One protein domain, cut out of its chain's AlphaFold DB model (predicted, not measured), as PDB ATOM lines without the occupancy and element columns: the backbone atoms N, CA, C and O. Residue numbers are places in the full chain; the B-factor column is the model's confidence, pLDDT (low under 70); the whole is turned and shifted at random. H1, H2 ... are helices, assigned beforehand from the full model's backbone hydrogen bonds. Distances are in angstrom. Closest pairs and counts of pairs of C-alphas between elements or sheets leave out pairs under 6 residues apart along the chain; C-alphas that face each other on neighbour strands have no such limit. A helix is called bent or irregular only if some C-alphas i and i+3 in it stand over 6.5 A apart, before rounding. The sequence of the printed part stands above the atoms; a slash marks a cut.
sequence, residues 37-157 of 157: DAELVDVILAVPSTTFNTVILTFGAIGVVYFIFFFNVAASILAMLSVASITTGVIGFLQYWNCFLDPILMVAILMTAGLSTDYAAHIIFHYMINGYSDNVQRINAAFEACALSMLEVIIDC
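This is residues 37 to 157 of the 157 residues of an uncharacterized protein of Acanthocheilonema viteae (UniProt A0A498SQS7). Three long rods, the arm H1b and the helices H2 and H3, run up and down side by side in a loose bundle whose centres make a triangle, while H4 folds back slantwise on the last part of H3. At one end of the long axis H1 kinks and its short first arm, H1a, sticks out with residues 37 to 43; residues 151 to 157, at the end of H4, stick out too. The printed part has 121 residues, with four named helices in the order H1, H2, H3, H4 and no named strand; its class is all helix. It is loose, with a radius of gyration of the C-alphas of 18.5 A, and elongated, spanning 64 by 36 by 23 A.

The longest helix by residues is H1, residues 38 to 69, assigned as one helix by its hydrogen bonds but bent: C-alphas 45 and 48 are 6.9 A apart. Its arm H1a, residues 38 to 45, begins with C-alpha 38 at (-7.131, 38.604, -30.827); its arm H1b, residues 48 to 69, is 32.1 A long and ends with C-alpha 69 at (-2.438, -5.981, -38.341). H2 is residues 73 to 97, 35.7 A. H3 is residues 103 to 129, 38.7 A. H4, residues 135 to 155, is 30.5 A long and ends with C-alpha 155 at (-28.897, 3.106, -33.318).

H1b, H2 and H3 form an up-and-down bundle, each running against the one before it in the chain. H1b and H2 are a helical hairpin and touch through residues 59 to 67 and 76 to 87 alone, the closest C-alphas being those of Phe 67 and Met 80, 6.8 A apart. They run opposite ways at a shallow tilt of 12 degrees. H1b and H3 are close but not clearly touching, with the C-alphas of Thr 51 and Pro 103 closest at 6.7 A; they run the same way at a shallow tilt of 4 degrees. H2 and H3 are near each other, their closest C-alphas 8.3 A apart. H3 and H4 are a helical hairpin and touch through residues 119 to 127 and 138 to 146 alone, with the C-alphas of Ile 123 and Ala 142 closest at 6.0 A. They run opposite ways at a steep tilt of 41 degrees. H4 is apart from H1b and H2. H1a touches no helix and stands at a steep tilt of 53 degrees to H1b. Every O i to N i+4 pair is within hydrogen-bond range in H1a, H2, H3 and H4, and 17 of 18 in H1b.

The two C-alphas farthest apart are those of Ala 38 and Ser 133, 65.6 A. The printed part has no cut, and the links H1 to H2, H2 to H3 and H3 to H4 are tight. The mean pLDDT of the printed part is 70.4; 56 residues are under 70, among them residues 66 to 80 and 89 to 103.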
ATOM      1  N   ASP A  37     -11.230  39.643 -30.263       62.84
ATOM      2  CA  ASP A  37     -10.965  38.779 -31.416       62.84
ATOM      3  C   ASP A  37      -9.482  38.364 -31.551       62.84
ATOM      4  O   ASP A  37      -9.148  37.588 -32.449       62.84
ATOM      5  N   ALA A  38      -8.571  38.878 -30.708       65.81
ATOM      6  CA  ALA A  38      -7.131  38.604 -30.827       65.81
ATOM      7  C   ALA A  38      -6.809  37.122 -30.616       65.81
ATOM      8  O   ALA A  38      -6.006  36.558 -31.355       65.81
ATOM      9  N   GLU A  39      -7.473  36.484 -29.652       68.19
ATOM     10  CA  GLU A  39      -7.291  35.064 -29.344       68.19
ATOM     11  C   GLU A  39      -7.759  34.178 -30.512       68.19
ATOM     12  O   GLU A  39      -7.057  33.254 -30.924       68.19
ATOM     13  N   LEU A  40      -8.890  34.528 -31.135       68.44
ATOM     14  CA  LEU A  40      -9.409  33.835 -32.314       68.44
ATOM     15  C   LEU A  40      -8.477  33.996 -33.528       68.44
ATOM     16  O   LEU A  40      -8.237  33.034 -34.257       68.44
ATOM     17  N   VAL A  41      -7.931  35.196 -33.745       68.12
ATOM     18  CA  VAL A  41      -6.988  35.460 -34.843       68.12
ATOM     19  C   VAL A  41      -5.664  34.727 -34.637       68.12
ATOM     20  O   VAL A  41      -5.125  34.189 -35.604       68.12
ATOM     21  N   ASP A  42      -5.145  34.659 -33.412       69.19
ATOM     22  CA  ASP A  42      -3.930  33.894 -33.117       69.19
ATOM     23  C   ASP A  42      -4.129  32.392 -33.346       69.19
ATOM     24  O   ASP A  42      -3.269  31.752 -33.956       69.19
ATOM     25  N   VAL A  43      -5.283  31.841 -32.948       67.12
ATOM     26  CA  VAL A  43      -5.656  30.454 -33.260       67.12
ATOM     27  C   VAL A  43      -5.708  30.256 -34.774       67.12
ATOM     28  O   VAL A  43      -5.001  29.407 -35.300       67.12
ATOM     29  N   ILE A  44      -6.447  31.087 -35.506       70.75
ATOM     30  CA  ILE A  44      -6.581  31.002 -36.969       70.75
ATOM     31  C   ILE A  44      -5.233  31.111 -37.698       70.75
ATOM     32  O   ILE A  44      -5.029  30.446 -38.712       70.75
ATOM     33  N   LEU A  45      -4.302  31.928 -37.203       67.19
ATOM     34  CA  LEU A  45      -2.974  32.087 -37.800       67.19
ATOM     35  C   LEU A  45      -2.036  30.914 -37.495       67.19
ATOM     36  O   LEU A  45      -1.192  30.584 -38.329       67.19
ATOM     37  N   ALA A  46      -2.174  30.285 -36.328       68.31
ATOM     38  CA  ALA A  46      -1.399  29.106 -35.942       68.31
ATOM     39  C   ALA A  46      -1.995  27.792 -36.484       68.31
ATOM     40  O   ALA A  46      -1.284  26.798 -36.648       68.31
ATOM     41  N   VAL A  47      -3.291  27.780 -36.791       67.38
ATOM     42  CA  VAL A  47      -4.057  26.616 -37.243       67.38
ATOM     43  C   VAL A  47      -3.506  25.964 -38.517       67.38
ATOM     44  O   VAL A  47      -3.275  24.756 -38.468       67.38
ATOM     45  N   PRO A  48      -3.242  26.657 -39.640       65.62
ATOM     46  CA  PRO A  48      -2.933  25.968 -40.895       65.62
ATOM     47  C   PRO A  48      -1.614  25.185 -40.839       65.62
ATOM     48  O   PRO A  48      -1.544  24.053 -41.315       65.62
ATOM     49  N   SER A  49      -0.578  25.739 -40.208       66.50
ATOM     50  CA  SER A  49       0.724  25.074 -40.078       66.50
ATOM     51  C   SER A  49       0.705  23.943 -39.046       66.50
ATOM     52  O   SER A  49       1.300  22.886 -39.266       66.50
ATOM     53  N   THR A  50       0.008  24.128 -37.927       68.56
ATOM     54  CA  THR A  50      -0.034  23.135 -36.841       68.56
ATOM     55  C   THR A  50      -0.974  21.971 -37.177       68.56
ATOM     56  O   THR A  50      -0.648  20.810 -36.922       68.56
ATOM     57  N   THR A  51      -2.095  22.251 -37.848       70.19
ATOM     58  CA  THR A  51      -3.046  21.234 -38.331       70.19
ATOM     59  C   THR A  51      -2.405  20.339 -39.385       70.19
ATOM     60  O   THR A  51      -2.538  19.125 -39.320       70.19
ATOM     61  N   PHE A  52      -1.629  20.899 -40.317       71.19
ATOM     62  CA  PHE A  52      -0.979  20.088 -41.349       71.19
ATOM     63  C   PHE A  52      -0.015  19.047 -40.759       71.19
ATOM     64  O   PHE A  52      -0.066  17.870 -41.113       71.19
ATOM     65  N   ASN A  53       0.821  19.459 -39.801       73.19
ATOM     66  CA  ASN A  53       1.775  18.559 -39.149       73.19
ATOM     67  C   ASN A  53       1.083  17.471 -38.314       73.19
ATOM     68  O   ASN A  53       1.464  16.303 -38.376       73.19
ATOM     69  N   THR A  54       0.057  17.843 -37.547       75.25
ATOM     70  CA  THR A  54      -0.684  16.897 -36.694       75.25
ATOM     71  C   THR A  54      -1.500  15.899 -37.510       75.25
ATOM     72  O   THR A  54      -1.534  14.716 -37.166       75.25
ATOM     73  N   VAL A  55      -2.081  16.330 -38.632       71.94
ATOM     74  CA  VAL A  55      -2.784  15.451 -39.576       71.94
ATOM     75  C   VAL A  55      -1.825  14.423 -40.173       71.94
ATOM     76  O   VAL A  55      -2.102  13.228 -40.097       71.94
ATOM     77  N   ILE A  56      -0.663  14.848 -40.682       72.94
ATOM     78  CA  ILE A  56       0.341  13.929 -41.249       72.94
ATOM     79  C   ILE A  56       0.819  12.912 -40.213       72.94
ATOM     80  O   ILE A  56       0.894  11.719 -40.508       72.94
ATOM     81  N   LEU A  57       1.122  13.367 -38.996       79.31
ATOM     82  CA  LEU A  57       1.588  12.498 -37.918       79.31
ATOM     83  C   LEU A  57       0.538  11.439 -37.552       79.31
ATOM     84  O   LEU A  57       0.864  10.260 -37.429       79.31
ATOM     85  N   THR A  58      -0.722  11.856 -37.422       75.44
ATOM     86  CA  THR A  58      -1.842  10.971 -37.071       75.44
ATOM     87  C   THR A  58      -2.084   9.928 -38.159       75.44
ATOM     88  O   THR A  58      -2.224   8.742 -37.865       75.44
ATOM     89  N   PHE A  59      -2.054  10.342 -39.426       72.25
ATOM     90  CA  PHE A  59      -2.154   9.422 -40.555       72.25
ATOM     91  C   PHE A  59      -1.011   8.418 -40.608       72.25
ATOM     92  O   PHE A  59      -1.250   7.229 -40.810       72.25
ATOM     93  N   GLY A  60       0.224   8.884 -40.409       73.06
ATOM     94  CA  GLY A  60       1.393   8.013 -40.367       73.06
ATOM     95  C   GLY A  60       1.257   6.950 -39.278       73.06
ATOM     96  O   GLY A  60       1.481   5.772 -39.539       73.06
ATOM     97  N   ALA A  61       0.816   7.344 -38.082       78.00
ATOM     98  CA  ALA A  61       0.623   6.427 -36.963       78.00
ATOM     99  C   ALA A  61      -0.464   5.373 -37.244       78.00
ATOM    100  O   ALA A  61      -0.218   4.181 -37.066       78.00
ATOM    101  N   ILE A  62      -1.636   5.790 -37.737       71.12
ATOM    102  CA  ILE A  62      -2.740   4.875 -38.071       71.12
ATOM    103  C   ILE A  62      -2.336   3.925 -39.209       71.12
ATOM    104  O   ILE A  62      -2.572   2.721 -39.121       71.12
ATOM    105  N   GLY A  63      -1.658   4.431 -40.245       69.38
ATOM    106  CA  GLY A  63      -1.159   3.611 -41.352       69.38
ATOM    107  C   GLY A  63      -0.173   2.528 -40.900       69.38
ATOM    108  O   GLY A  63      -0.249   1.391 -41.362       69.38
ATOM    109  N   VAL A  64       0.705   2.842 -39.943       71.75
ATOM    110  CA  VAL A  64       1.647   1.870 -39.360       71.75
ATOM    111  C   VAL A  64       0.922   0.791 -38.548       71.75
ATOM    112  O   VAL A  64       1.281  -0.383 -38.640       71.75
ATOM    113  N   VAL A  65      -0.120   1.149 -37.793       73.06
ATOM    114  CA  VAL A  65      -0.932   0.175 -37.042       73.06
ATOM    115  C   VAL A  65      -1.656  -0.786 -37.991       73.06
ATOM    116  O   VAL A  65      -1.611  -2.000 -37.779       73.06
ATOM    117  N   TYR A  66      -2.245  -0.278 -39.078       67.69
ATOM    118  CA  TYR A  66      -2.874  -1.120 -40.103       67.69
ATOM    119  C   TYR A  66      -1.881  -2.076 -40.773       67.69
ATOM    120  O   TYR A  66      -2.209  -3.242 -41.003       67.69
ATOM    121  N   PHE A  67      -0.655  -1.615 -41.037       65.44
ATOM    122  CA  PHE A  67       0.403  -2.452 -41.604       65.44
ATOM    123  C   PHE A  67       0.756  -3.641 -40.701       65.44
ATOM    124  O   PHE A  67       0.936  -4.756 -41.185       65.44
ATOM    125  N   ILE A  68       0.806  -3.416 -39.384       67.62
ATOM    126  CA  ILE A  68       1.109  -4.457 -38.391       67.62
ATOM    127  C   ILE A  68      -0.017  -5.500 -38.300       67.62
ATOM    128  O   ILE A  68       0.259  -6.679 -38.078       67.62
ATOM    129  N   PHE A  69      -1.276  -5.096 -38.491       60.94
ATOM    130  CA  PHE A  69      -2.438  -5.981 -38.341       60.94
ATOM    131  C   PHE A  69      -2.635  -6.946 -39.528       60.94
ATOM    132  O   PHE A  69      -3.102  -8.073 -39.352       60.94
ATOM    133  N   PHE A  70      -2.254  -6.550 -40.747       63.50
ATOM    134  CA  PHE A  70      -2.393  -7.368 -41.960       63.50
ATOM    135  C   PHE A  70      -1.194  -8.314 -42.154       63.50
ATOM    136  O   PHE A  70      -0.311  -8.096 -42.980       63.50
ATOM    137  N   PHE A  71      -1.173  -9.421 -41.413       54.91
ATOM    138  CA  PHE A  71      -0.075 -10.403 -41.424       54.91
ATOM    139  C   PHE A  71      -0.011 -11.314 -42.680       54.91
ATOM    140  O   PHE A  71       0.728 -12.296 -42.700       54.91
ATOM    141  N   ASN A  72      -0.771 -11.021 -43.747       63.34
ATOM    142  CA  ASN A  72      -0.817 -11.814 -44.986       63.34
ATOM    143  C   ASN A  72      -0.182 -11.040 -46.156       63.34
ATOM    144  O   ASN A  72      -0.747 -10.058 -46.626       63.34
ATOM    145  N   VAL A  73       0.983 -11.476 -46.645       58.69
ATOM    146  CA  VAL A  73       1.927 -10.656 -47.443       58.69
ATOM    147  C   VAL A  73       1.334 -10.050 -48.727       58.69
ATOM    148  O   VAL A  73       1.568  -8.882 -49.019       58.69
ATOM    149  N   ALA A  74       0.532 -10.805 -49.484       64.44
ATOM    150  CA  ALA A  74      -0.066 -10.319 -50.734       64.44
ATOM    151  C   ALA A  74      -1.249  -9.361 -50.499       64.44
ATOM    152  O   ALA A  74      -1.376  -8.340 -51.175       64.44
ATOM    153  N   ALA A  75      -2.091  -9.661 -49.506       64.50
ATOM    154  CA  ALA A  75      -3.196  -8.790 -49.105       64.50
ATOM    155  C   ALA A  75      -2.682  -7.513 -48.419       64.50
ATOM    156  O   ALA A  75      -3.234  -6.437 -48.620       64.50
ATOM    157  N   SER A  76      -1.580  -7.626 -47.677       63.56
ATOM    158  CA  SER A  76      -0.896  -6.523 -47.003       63.56
ATOM    159  C   SER A  76      -0.319  -5.515 -47.998       63.56
ATOM    160  O   SER A  76      -0.501  -4.316 -47.818       63.56
ATOM    161  N   ILE A  77       0.282  -5.967 -49.107       65.94
ATOM    162  CA  ILE A  77       0.786  -5.057 -50.154       65.94
ATOM    163  C   ILE A  77      -0.360  -4.281 -50.818       65.94
ATOM    164  O   ILE A  77      -0.245  -3.070 -51.004       65.94
ATOM    165  N   LEU A  78      -1.476  -4.941 -51.148       67.94
ATOM    166  CA  LEU A  78      -2.641  -4.273 -51.743       67.94
ATOM    167  C   LEU A  78      -3.310  -3.296 -50.764       67.94
ATOM    168  O   LEU A  78      -3.691  -2.199 -51.170       67.94
ATOM    169  N   ALA A  79      -3.391  -3.658 -49.481       65.75
ATOM    170  CA  ALA A  79      -3.892  -2.784 -48.423       65.75
ATOM    171  C   ALA A  79      -2.966  -1.578 -48.178       65.75
ATOM    172  O   ALA A  79      -3.427  -0.452 -48.027       65.75
ATOM    173  N   MET A  80      -1.648  -1.773 -48.208       68.31
ATOM    174  CA  MET A  80      -0.682  -0.678 -48.109       68.31
ATOM    175  C   MET A  80      -0.786   0.283 -49.288       68.31
ATOM    176  O   MET A  80      -0.704   1.495 -49.105       68.31
ATOM    177  N   LEU A  81      -0.996  -0.241 -50.496       71.00
ATOM    178  CA  LEU A  81      -1.134   0.573 -51.698       71.00
ATOM    179  C   LEU A  81      -2.435   1.391 -51.683       71.00
ATOM    180  O   LEU A  81      -2.427   2.551 -52.098       71.00
ATOM    181  N   SER A  82      -3.531   0.834 -51.156       68.69
ATOM    182  CA  SER A  82      -4.799   1.557 -50.999       68.69
ATOM    183  C   SER A  82      -4.725   2.620 -49.900       68.69
ATOM    184  O   SER A  82      -5.127   3.755 -50.140       68.69
ATOM    185  N   VAL A  83      -4.131   2.318 -48.742       70.25
ATOM    186  CA  VAL A  83      -3.919   3.298 -47.661       70.25
ATOM    187  C   VAL A  83      -2.974   4.414 -48.108       70.25
ATOM    188  O   VAL A  83      -3.266   5.591 -47.891       70.25
ATOM    189  N   ALA A  84      -1.880   4.085 -48.800       68.69
ATOM    190  CA  ALA A  84      -0.984   5.080 -49.384       68.69
ATOM    191  C   ALA A  84      -1.712   5.952 -50.421       68.69
ATOM    192  O   ALA A  84      -1.534   7.171 -50.438       68.69
ATOM    193  N   SER A  85      -2.581   5.359 -51.245       79.31
ATOM    194  CA  SER A  85      -3.398   6.089 -52.217       79.31
ATOM    195  C   SER A  85      -4.395   7.036 -51.546       79.31
ATOM    196  O   SER A  85      -4.458   8.203 -51.927       79.31
ATOM    197  N   ILE A  86      -5.102   6.591 -50.503       74.00
ATOM    198  CA  ILE A  86      -6.024   7.430 -49.721       74.00
ATOM    199  C   ILE A  86      -5.256   8.580 -49.062       74.00
ATOM    200  O   ILE A  86      -5.668   9.733 -49.159       74.00
ATOM    201  N   THR A  87      -4.095   8.293 -48.471       66.88
ATOM    202  CA  THR A  87      -3.249   9.297 -47.803       66.88
ATOM    203  C   THR A  87      -2.769  10.366 -48.788       66.88
ATOM    204  O   THR A  87      -2.887  11.563 -48.529       66.88
ATOM    205  N   THR A  88      -2.286   9.948 -49.961       70.75
ATOM    206  CA  THR A  88      -1.827  10.874 -51.007       70.75
ATOM    207  C   THR A  88      -2.999  11.638 -51.631       70.75
ATOM    208  O   THR A  88      -2.874  12.821 -51.942       70.75
ATOM    209  N   GLY A  89      -4.159  10.988 -51.767       69.12
ATOM    210  CA  GLY A  89      -5.397  11.580 -52.262       69.12
ATOM    211  C   GLY A  89      -5.937  12.667 -51.341       69.12
ATOM    212  O   GLY A  89      -6.293  13.732 -51.827       69.12
ATOM    213  N   VAL A  90      -5.923  12.461 -50.022       66.25
ATOM    214  CA  VAL A  90      -6.362  13.465 -49.038       66.25
ATOM    215  C   VAL A  90      -5.446  14.688 -49.063       66.25
ATOM    216  O   VAL A  90      -5.942  15.808 -49.175       66.25
ATOM    217  N   ILE A  91      -4.120  14.495 -49.052       66.06
ATOM    218  CA  ILE A  91      -3.145  15.598 -49.154       66.06
ATOM    219  C   ILE A  91      -3.318  16.349 -50.486       66.06
ATOM    220  O   ILE A  91      -3.324  17.579 -50.513       66.06
ATOM    221  N   GLY A  92      -3.522  15.619 -51.586       67.81
ATOM    222  CA  GLY A  92      -3.755  16.193 -52.910       67.81
ATOM    223  C   GLY A  92      -5.067  16.978 -53.009       67.81
ATOM    224  O   GLY A  92      -5.076  18.087 -53.541       67.81
ATOM    225  N   PHE A  93      -6.159  16.453 -52.449       63.34
ATOM    226  CA  PHE A  93      -7.451  17.142 -52.394       63.34
ATOM    227  C   PHE A  93      -7.381  18.409 -51.541       63.34
ATOM    228  O   PHE A  93      -7.926  19.439 -51.937       63.34
ATOM    229  N   LEU A  94      -6.655  18.361 -50.422       60.69
ATOM    230  CA  LEU A  94      -6.404  19.507 -49.548       60.69
ATOM    231  C   LEU A  94      -5.648  20.630 -50.257       60.69
ATOM    232  O   LEU A  94      -5.980  21.803 -50.092       60.69
ATOM    233  N   GLN A  95      -4.667  20.277 -51.088       56.91
ATOM    234  CA  GLN A  95      -3.915  21.246 -51.880       56.91
ATOM    235  C   GLN A  95      -4.726  21.798 -53.062       56.91
ATOM    236  O   GLN A  95      -4.560  22.961 -53.429       56.91
ATOM    237  N   TYR A  96      -5.609  20.983 -53.648       61.09
ATOM    238  CA  TYR A  96      -6.415  21.361 -54.810       61.09
ATOM    239  C   TYR A  96      -7.605  22.259 -54.456       61.09
ATOM    240  O   TYR A  96      -7.941  23.154 -55.227       61.09
ATOM    241  N   TRP A  97      -8.240  22.058 -53.296       63.22
ATOM    242  CA  TRP A  97      -9.499  22.742 -52.990       63.22
ATOM    243  C   TRP A  97      -9.365  24.187 -52.518       63.22
ATOM    244  O   TRP A  97     -10.383  24.870 -52.534       63.22
ATOM    245  N   ASN A  98      -8.166  24.661 -52.135       51.28
ATOM    246  CA  ASN A  98      -7.866  26.055 -51.732       51.28
ATOM    247  C   ASN A  98      -8.989  26.733 -50.911       51.28
ATOM    248  O   ASN A  98      -9.230  27.935 -51.007       51.28
ATOM    249  N   CYS A  99      -9.740  25.936 -50.156       50.84
ATOM    250  CA  CYS A  99     -10.869  26.405 -49.386       50.84
ATOM    251  C   CYS A  99     -10.301  26.916 -48.067       50.84
ATOM    252  O   CYS A  99      -9.196  26.533 -47.676       50.84
ATOM    253  N   PHE A 100     -11.035  27.770 -47.366       55.62
ATOM    254  CA  PHE A 100     -10.754  28.020 -45.958       55.62
ATOM    255  C   PHE A 100     -10.807  26.662 -45.231       55.62
ATOM    256  O   PHE A 100     -11.885  26.151 -44.941       55.62
ATOM    257  N   LEU A 101      -9.637  26.033 -45.055       53.00
ATOM    258  CA  LEU A 101      -9.427  24.760 -44.368       53.00
ATOM    259  C   LEU A 101      -9.785  24.980 -42.900       53.00
ATOM    260  O   LEU A 101      -8.931  25.326 -42.086       53.00
ATOM    261  N   ASP A 102     -11.059  24.820 -42.570       68.25
ATOM    262  CA  ASP A 102     -11.469  24.680 -41.185       68.25
ATOM    263  C   ASP A 102     -10.960  23.311 -40.689       68.25
ATOM    264  O   ASP A 102     -11.295  22.281 -41.293       68.25
ATOM    265  N   PRO A 103     -10.144  23.256 -39.620       64.31
ATOM    266  CA  PRO A 103      -9.695  22.005 -39.008       64.31
ATOM    267  C   PRO A 103     -10.836  21.034 -38.724       64.31
ATOM    268  O   PRO A 103     -10.649  19.823 -38.814       64.31
ATOM    269  N   ILE A 104     -12.032  21.555 -38.441       74.44
ATOM    270  CA  ILE A 104     -13.230  20.755 -38.184       74.44
ATOM    271  C   ILE A 104     -13.626  19.944 -39.425       74.44
ATOM    272  O   ILE A 104     -13.899  18.748 -39.321       74.44
ATOM    273  N   LEU A 105     -13.597  20.559 -40.612       74.69
ATOM    274  CA  LEU A 105     -13.891  19.870 -41.871       74.69
ATOM    275  C   LEU A 105     -12.833  18.805 -42.172       74.69
ATOM    276  O   LEU A 105     -13.167  17.710 -42.620       74.69
ATOM    277  N   MET A 106     -11.564  19.113 -41.895       72.06
ATOM    278  CA  MET A 106     -10.482  18.145 -42.063       72.06
ATOM    279  C   MET A 106     -10.734  16.927 -41.176       72.06
ATOM    280  O   MET A 106     -10.800  15.821 -41.700       72.06
ATOM    281  N   VAL A 107     -10.986  17.119 -39.877       76.75
ATOM    282  CA  VAL A 107     -11.284  16.027 -38.933       76.75
ATOM    283  C   VAL A 107     -12.511  15.218 -39.362       76.75
ATOM    284  O   VAL A 107     -12.473  13.991 -39.299       76.75
ATOM    285  N   ALA A 108     -13.568  15.859 -39.868       82.00
ATOM    286  CA  ALA A 108     -14.748  15.155 -40.375       82.00
ATOM    287  C   ALA A 108     -14.419  14.243 -41.577       82.00
ATOM    288  O   ALA A 108     -14.861  13.093 -41.638       82.00
ATOM    289  N   ILE A 109     -13.586  14.713 -42.511       77.06
ATOM    290  CA  ILE A 109     -13.116  13.902 -43.645       77.06
ATOM    291  C   ILE A 109     -12.225  12.751 -43.154       77.06
ATOM    292  O   ILE A 109     -12.354  11.625 -43.628       77.06
ATOM    293  N   LEU A 110     -11.365  12.999 -42.162       76.81
ATOM    294  CA  LEU A 110     -10.533  11.952 -41.559       76.81
ATOM    295  C   LEU A 110     -11.368  10.868 -40.891       76.81
ATOM    296  O   LEU A 110     -11.087   9.685 -41.064       76.81
ATOM    297  N   MET A 111     -12.403  11.266 -40.156       83.56
ATOM    298  CA  MET A 111     -13.258  10.330 -39.443       83.56
ATOM    299  C   MET A 111     -14.076   9.468 -40.406       83.56
ATOM    300  O   MET A 111     -14.170   8.255 -40.228       83.56
ATOM    301  N   THR A 112     -14.608  10.061 -41.479       81.50
ATOM    302  CA  THR A 112     -15.332   9.298 -42.510       81.50
ATOM    303  C   THR A 112     -14.414   8.329 -43.260       81.50
ATOM    304  O   THR A 112     -14.796   7.183 -43.492       81.50
ATOM    305  N   ALA A 113     -13.179   8.734 -43.575       80.50
ATOM    306  CA  ALA A 113     -12.181   7.845 -44.166       80.50
ATOM    307  C   ALA A 113     -11.765   6.712 -43.208       80.50
ATOM    308  O   ALA A 113     -11.665   5.565 -43.638       80.50
ATOM    309  N   GLY A 114     -11.572   7.013 -41.919       76.12
ATOM    310  CA  GLY A 114     -11.192   6.037 -40.896       76.12
ATOM    311  C   GLY A 114     -12.256   4.961 -40.686       76.12
ATOM    312  O   GLY A 114     -11.933   3.773 -40.723       76.12
ATOM    313  N   LEU A 115     -13.525   5.362 -40.571       74.44
ATOM    314  CA  LEU A 115     -14.648   4.423 -40.479       74.44
ATOM    315  C   LEU A 115     -14.766   3.566 -41.747       74.44
ATOM    316  O   LEU A 115     -14.919   2.354 -41.653       74.44
ATOM    317  N   SER A 116     -14.594   4.162 -42.932       79.88
ATOM    318  CA  SER A 116     -14.586   3.423 -44.205       79.88
ATOM    319  C   SER A 116     -13.517   2.321 -44.242       79.88
ATOM    320  O   SER A 116     -13.787   1.189 -44.652       79.88
ATOM    321  N   THR A 117     -12.303   2.621 -43.769       72.25
ATOM    322  CA  THR A 117     -11.215   1.633 -43.709       72.25
ATOM    323  C   THR A 117     -11.416   0.566 -42.634       72.25
ATOM    324  O   THR A 117     -11.029  -0.581 -42.865       72.25
ATOM    325  N   ASP A 118     -12.055   0.901 -41.505       74.75
ATOM    326  CA  ASP A 118     -12.379  -0.070 -40.452       74.75
ATOM    327  C   ASP A 118     -13.330  -1.153 -40.980       74.75
ATOM    328  O   ASP A 118     -13.070  -2.349 -40.826       74.75
ATOM    329  N   TYR A 119     -14.356  -0.749 -41.736       71.88
ATOM    330  CA  TYR A 119     -15.288  -1.684 -42.365       71.88
ATOM    331  C   TYR A 119     -14.591  -2.651 -43.323       71.88
ATOM    332  O   TYR A 119     -14.867  -3.851 -43.308       71.88
ATOM    333  N   ALA A 120     -13.646  -2.161 -44.130       74.44
ATOM    334  CA  ALA A 120     -12.873  -3.020 -45.021       74.44
ATOM    335  C   ALA A 120     -12.045  -4.055 -44.234       74.44
ATOM    336  O   ALA A 120     -12.016  -5.230 -44.607       74.44
ATOM    337  N   ALA A 121     -11.415  -3.652 -43.127       72.31
ATOM    338  CA  ALA A 121     -10.633  -4.551 -42.283       72.31
ATOM    339  C   ALA A 121     -11.507  -5.607 -41.581       72.31
ATOM    340  O   ALA A 121     -11.153  -6.789 -41.602       72.31
ATOM    341  N   HIS A 122     -12.667  -5.220 -41.039       71.31
ATOM    342  CA  HIS A 122     -13.629  -6.133 -40.407       71.31
ATOM    343  C   HIS A 122     -14.137  -7.205 -41.379       71.31
ATOM    344  O   HIS A 122     -14.123  -8.399 -41.060       71.31
ATOM    345  N   ILE A 123     -14.515  -6.796 -42.596       73.38
ATOM    346  CA  ILE A 123     -14.982  -7.712 -43.643       73.38
ATOM    347  C   ILE A 123     -13.871  -8.695 -44.022       73.38
ATOM    348  O   ILE A 123     -14.120  -9.897 -44.116       73.38
ATOM    349  N   ILE A 124     -12.637  -8.215 -44.207       72.19
ATOM    350  CA  ILE A 124     -11.511  -9.072 -44.595       72.19
ATOM    351  C   ILE A 124     -11.127 -10.030 -43.461       72.19
ATOM    352  O   ILE A 124     -10.864 -11.203 -43.722       72.19
ATOM    353  N   PHE A 125     -11.136  -9.583 -42.206       71.19
ATOM    354  CA  PHE A 125     -10.839 -10.436 -41.054       71.19
ATOM    355  C   PHE A 125     -11.878 -11.555 -40.898       71.19
ATOM    356  O   PHE A 125     -11.513 -12.731 -40.828       71.19
ATOM    357  N   HIS A 126     -13.169 -11.212 -40.941       68.50
ATOM    358  CA  HIS A 126     -14.253 -12.195 -40.890       68.50
ATOM    359  C   HIS A 126     -14.237 -13.119 -42.118       68.50
ATOM    360  O   HIS A 126     -14.531 -14.310 -42.014       68.50
ATOM    361  N   TYR A 127     -13.823 -12.609 -43.281       67.94
ATOM    362  CA  TYR A 127     -13.593 -13.430 -44.463       67.94
ATOM    363  C   TYR A 127     -12.455 -14.429 -44.240       67.94
ATOM    364  O   TYR A 127     -12.627 -15.601 -44.559       67.94
ATOM    365  N   MET A 128     -11.316 -14.022 -43.673       66.81
ATOM    366  CA  MET A 128     -10.168 -14.911 -43.461       66.81
ATOM    367  C   MET A 128     -10.416 -15.978 -42.387       66.81
ATOM    368  O   MET A 128      -9.913 -17.092 -42.527       66.81
ATOM    369  N   ILE A 129     -11.201 -15.672 -41.350       68.31
ATOM    370  CA  ILE A 129     -11.465 -16.602 -40.240       68.31
ATOM    371  C   ILE A 129     -12.483 -17.698 -40.605       68.31
ATOM    372  O   ILE A 129     -12.416 -18.811 -40.089       68.31
ATOM    373  N   ASN A 130     -13.401 -17.416 -41.535       63.97
ATOM    374  CA  ASN A 130     -14.474 -18.335 -41.913       63.97
ATOM    375  C   ASN A 130     -14.084 -19.194 -43.119       63.97
ATOM    376  O   ASN A 130     -14.367 -18.822 -44.244       63.97
ATOM    377  N   GLY A 131     -13.460 -20.356 -42.917       59.56
ATOM    378  CA  GLY A 131     -12.947 -21.244 -43.977       59.56
ATOM    379  C   GLY A 131     -13.976 -22.018 -44.826       59.56
ATOM    380  O   GLY A 131     -13.764 -23.199 -45.087       59.56
ATOM    381  N   TYR A 132     -15.086 -21.412 -45.262       62.06
ATOM    382  CA  TYR A 132     -16.071 -22.098 -46.119       62.06
ATOM    383  C   TYR A 132     -15.563 -22.283 -47.563       62.06
ATOM    384  O   TYR A 132     -14.791 -21.474 -48.082       62.06
ATOM    385  N   SER A 133     -16.011 -23.350 -48.229       61.84
ATOM    386  CA  SER A 133     -15.516 -23.740 -49.558       61.84
ATOM    387  C   SER A 133     -16.072 -22.891 -50.715       61.84
ATOM    388  O   SER A 133     -15.522 -22.951 -51.812       61.84
ATOM    389  N   ASP A 134     -17.130 -22.106 -50.474       77.69
ATOM    390  CA  ASP A 134     -17.816 -21.293 -51.486       77.69
ATOM    391  C   ASP A 134     -17.630 -19.787 -51.218       77.69
ATOM    392  O   ASP A 134     -18.025 -19.260 -50.173       77.69
ATOM    393  N   ASN A 135     -17.003 -19.077 -52.163       73.69
ATOM    394  CA  ASN A 135     -16.590 -17.677 -51.979       73.69
ATOM    395  C   ASN A 135     -17.790 -16.717 -51.905       73.69
ATOM    396  O   ASN A 135     -17.767 -15.751 -51.147       73.69
ATOM    397  N   VAL A 136     -18.857 -16.995 -52.662       78.69
ATOM    398  CA  VAL A 136     -20.045 -16.124 -52.744       78.69
ATOM    399  C   VAL A 136     -20.839 -16.152 -51.439       78.69
ATOM    400  O   VAL A 136     -21.249 -15.111 -50.928       78.69
ATOM    401  N   GLN A 137     -21.008 -17.338 -50.855       78.25
ATOM    402  CA  GLN A 137     -21.778 -17.504 -49.624       78.25
ATOM    403  C   GLN A 137     -21.042 -16.909 -48.411       78.25
ATOM    404  O   GLN A 137     -21.680 -16.346 -47.524       78.25
ATOM    405  N   ARG A 138     -19.698 -16.926 -48.418       70.50
ATOM    406  CA  ARG A 138     -18.860 -16.240 -47.414       70.50
ATOM    407  C   ARG A 138     -19.001 -14.732 -47.449       70.50
ATOM    408  O   ARG A 138     -19.108 -14.120 -46.392       70.50
ATOM    409  N   ILE A 139     -18.962 -14.139 -48.643       76.75
ATOM    410  CA  ILE A 139     -19.045 -12.683 -48.793       76.75
ATOM    411  C   ILE A 139     -20.410 -12.194 -48.307       76.75
ATOM    412  O   ILE A 139     -20.462 -11.242 -47.536       76.75
ATOM    413  N   ASN A 140     -21.491 -12.895 -48.666       80.62
ATOM    414  CA  ASN A 140     -22.835 -12.544 -48.203       80.62
ATOM    415  C   ASN A 140     -22.971 -12.665 -46.678       80.62
ATOM    416  O   ASN A 140     -23.455 -11.732 -46.047       80.62
ATOM    417  N   ALA A 141     -22.472 -13.748 -46.071       78.50
ATOM    418  CA  ALA A 141     -22.527 -13.928 -44.617       78.50
ATOM    419  C   ALA A 141     -21.672 -12.899 -43.851       78.50
ATOM    420  O   ALA A 141     -22.081 -12.404 -42.803       78.50
ATOM    421  N   ALA A 142     -20.488 -12.548 -44.367       76.25
ATOM    422  CA  ALA A 142     -19.644 -11.516 -43.766       76.25
ATOM    423  C   ALA A 142     -20.262 -10.116 -43.889       76.25
ATOM    424  O   ALA A 142     -20.172  -9.324 -42.952       76.25
ATOM    425  N   PHE A 143     -20.909  -9.829 -45.021       77.44
ATOM    426  CA  PHE A 143     -21.605  -8.569 -45.243       77.44
ATOM    427  C   PHE A 143     -22.818  -8.425 -44.321       77.44
ATOM    428  O   PHE A 143     -22.982  -7.381 -43.699       77.44
ATOM    429  N   GLU A 144     -23.621  -9.480 -44.179       81.38
ATOM    430  CA  GLU A 144     -24.795  -9.494 -43.301       81.38
ATOM    431  C   GLU A 144     -24.400  -9.314 -41.826       81.38
ATOM    432  O   GLU A 144     -24.991  -8.487 -41.134       81.38
ATOM    433  N   ALA A 145     -23.333  -9.983 -41.370       77.44
ATOM    434  CA  ALA A 145     -22.800  -9.806 -40.018       77.44
ATOM    435  C   ALA A 145     -22.259  -8.382 -39.769       77.44
ATOM    436  O   ALA A 145     -22.590  -7.776 -38.751       77.44
ATOM    437  N   CYS A 146     -21.473  -7.822 -40.702       77.31
ATOM    438  CA  CYS A 146     -20.947  -6.454 -40.577       77.31
ATOM    439  C   CYS A 146     -22.056  -5.394 -40.612       77.31
ATOM    440  O   CYS A 146     -22.019  -4.434 -39.840       77.31
ATOM    441  N   ALA A 147     -23.043  -5.557 -41.501       80.00
ATOM    442  CA  ALA A 147     -24.172  -4.641 -41.614       80.00
ATOM    443  C   ALA A 147     -24.992  -4.602 -40.318       80.00
ATOM    444  O   ALA A 147     -25.389  -3.520 -39.888       80.00
ATOM    445  N   LEU A 148     -25.194  -5.754 -39.667       80.00
ATOM    446  CA  LEU A 148     -25.925  -5.841 -38.403       80.00
ATOM    447  C   LEU A 148     -25.181  -5.129 -37.263       80.00
ATOM    448  O   LEU A 148     -25.775  -4.303 -36.574       80.00
ATOM    449  N   SER A 149     -23.871  -5.371 -37.125       78.31
ATOM    450  CA  SER A 149     -23.050  -4.707 -36.101       78.31
ATOM    451  C   SER A 149     -22.969  -3.191 -36.293       78.31
ATOM    452  O   SER A 149     -22.984  -2.447 -35.320       78.31
ATOM    453  N   MET A 150     -22.926  -2.702 -37.539       75.50
ATOM    454  CA  MET A 150     -22.941  -1.258 -37.803       75.50
ATOM    455  C   MET A 150     -24.285  -0.619 -37.462       75.50
ATOM    456  O   MET A 150     -24.328   0.507 -36.973       75.50
ATOM    457  N   LEU A 151     -25.380  -1.323 -37.751       80.44
ATOM    458  CA  LEU A 151     -26.723  -0.823 -37.511       80.44
ATOM    459  C   LEU A 151     -26.992  -0.657 -36.011       80.44
ATOM    460  O   LEU A 151     -27.554   0.363 -35.628       80.44
ATOM    461  N   GLU A 152     -26.525  -1.587 -35.170       83.06
ATOM    462  CA  GLU A 152     -26.560  -1.432 -33.706       83.06
ATOM    463  C   GLU A 152     -25.752  -0.216 -33.238       83.06
ATOM    464  O   GLU A 152     -26.283   0.619 -32.513       83.06
ATOM    465  N   VAL A 153     -24.510  -0.057 -33.710       76.81
ATOM    466  CA  VAL A 153     -23.638   1.067 -33.315       76.81
ATOM    467  C   VAL A 153     -24.236   2.432 -33.679       76.81
ATOM    468  O   VAL A 153     -24.054   3.399 -32.945       76.81
ATOM    469  N   ILE A 154     -24.946   2.526 -34.806       74.06
ATOM    470  CA  ILE A 154     -25.602   3.767 -35.247       74.06
ATOM    471  C   ILE A 154     -26.906   4.029 -34.476       74.06
ATOM    472  O   ILE A 154     -27.270   5.185 -34.298       74.06
ATOM    473  N   ILE A 155     -27.619   2.986 -34.042       83.38
ATOM    474  CA  ILE A 155     -28.897   3.106 -33.318       83.38
ATOM    475  C   ILE A 155     -28.713   3.438 -31.833       83.38
ATOM    476  O   ILE A 155     -29.598   4.064 -31.252       83.38
ATOM    477  N   ASP A 156     -27.593   3.040 -31.231       75.12
ATOM    478  CA  ASP A 156     -27.282   3.291 -29.813       75.12
ATOM    479  C   ASP A 156     -26.611   4.664 -29.557       75.12
ATOM    480  O   ASP A 156     -26.184   4.956 -28.438       75.12
ATOM    481  N   CYS A 157     -26.496   5.507 -30.591       53.75
ATOM    482  CA  CYS A 157     -25.871   6.835 -30.558       53.75
ATOM    483  C   CYS A 157     -26.925   7.938 -30.740       53.75
ATOM    484  O   CYS A 157     -26.920   8.904 -29.941       53.75
TER     485      CYS A 157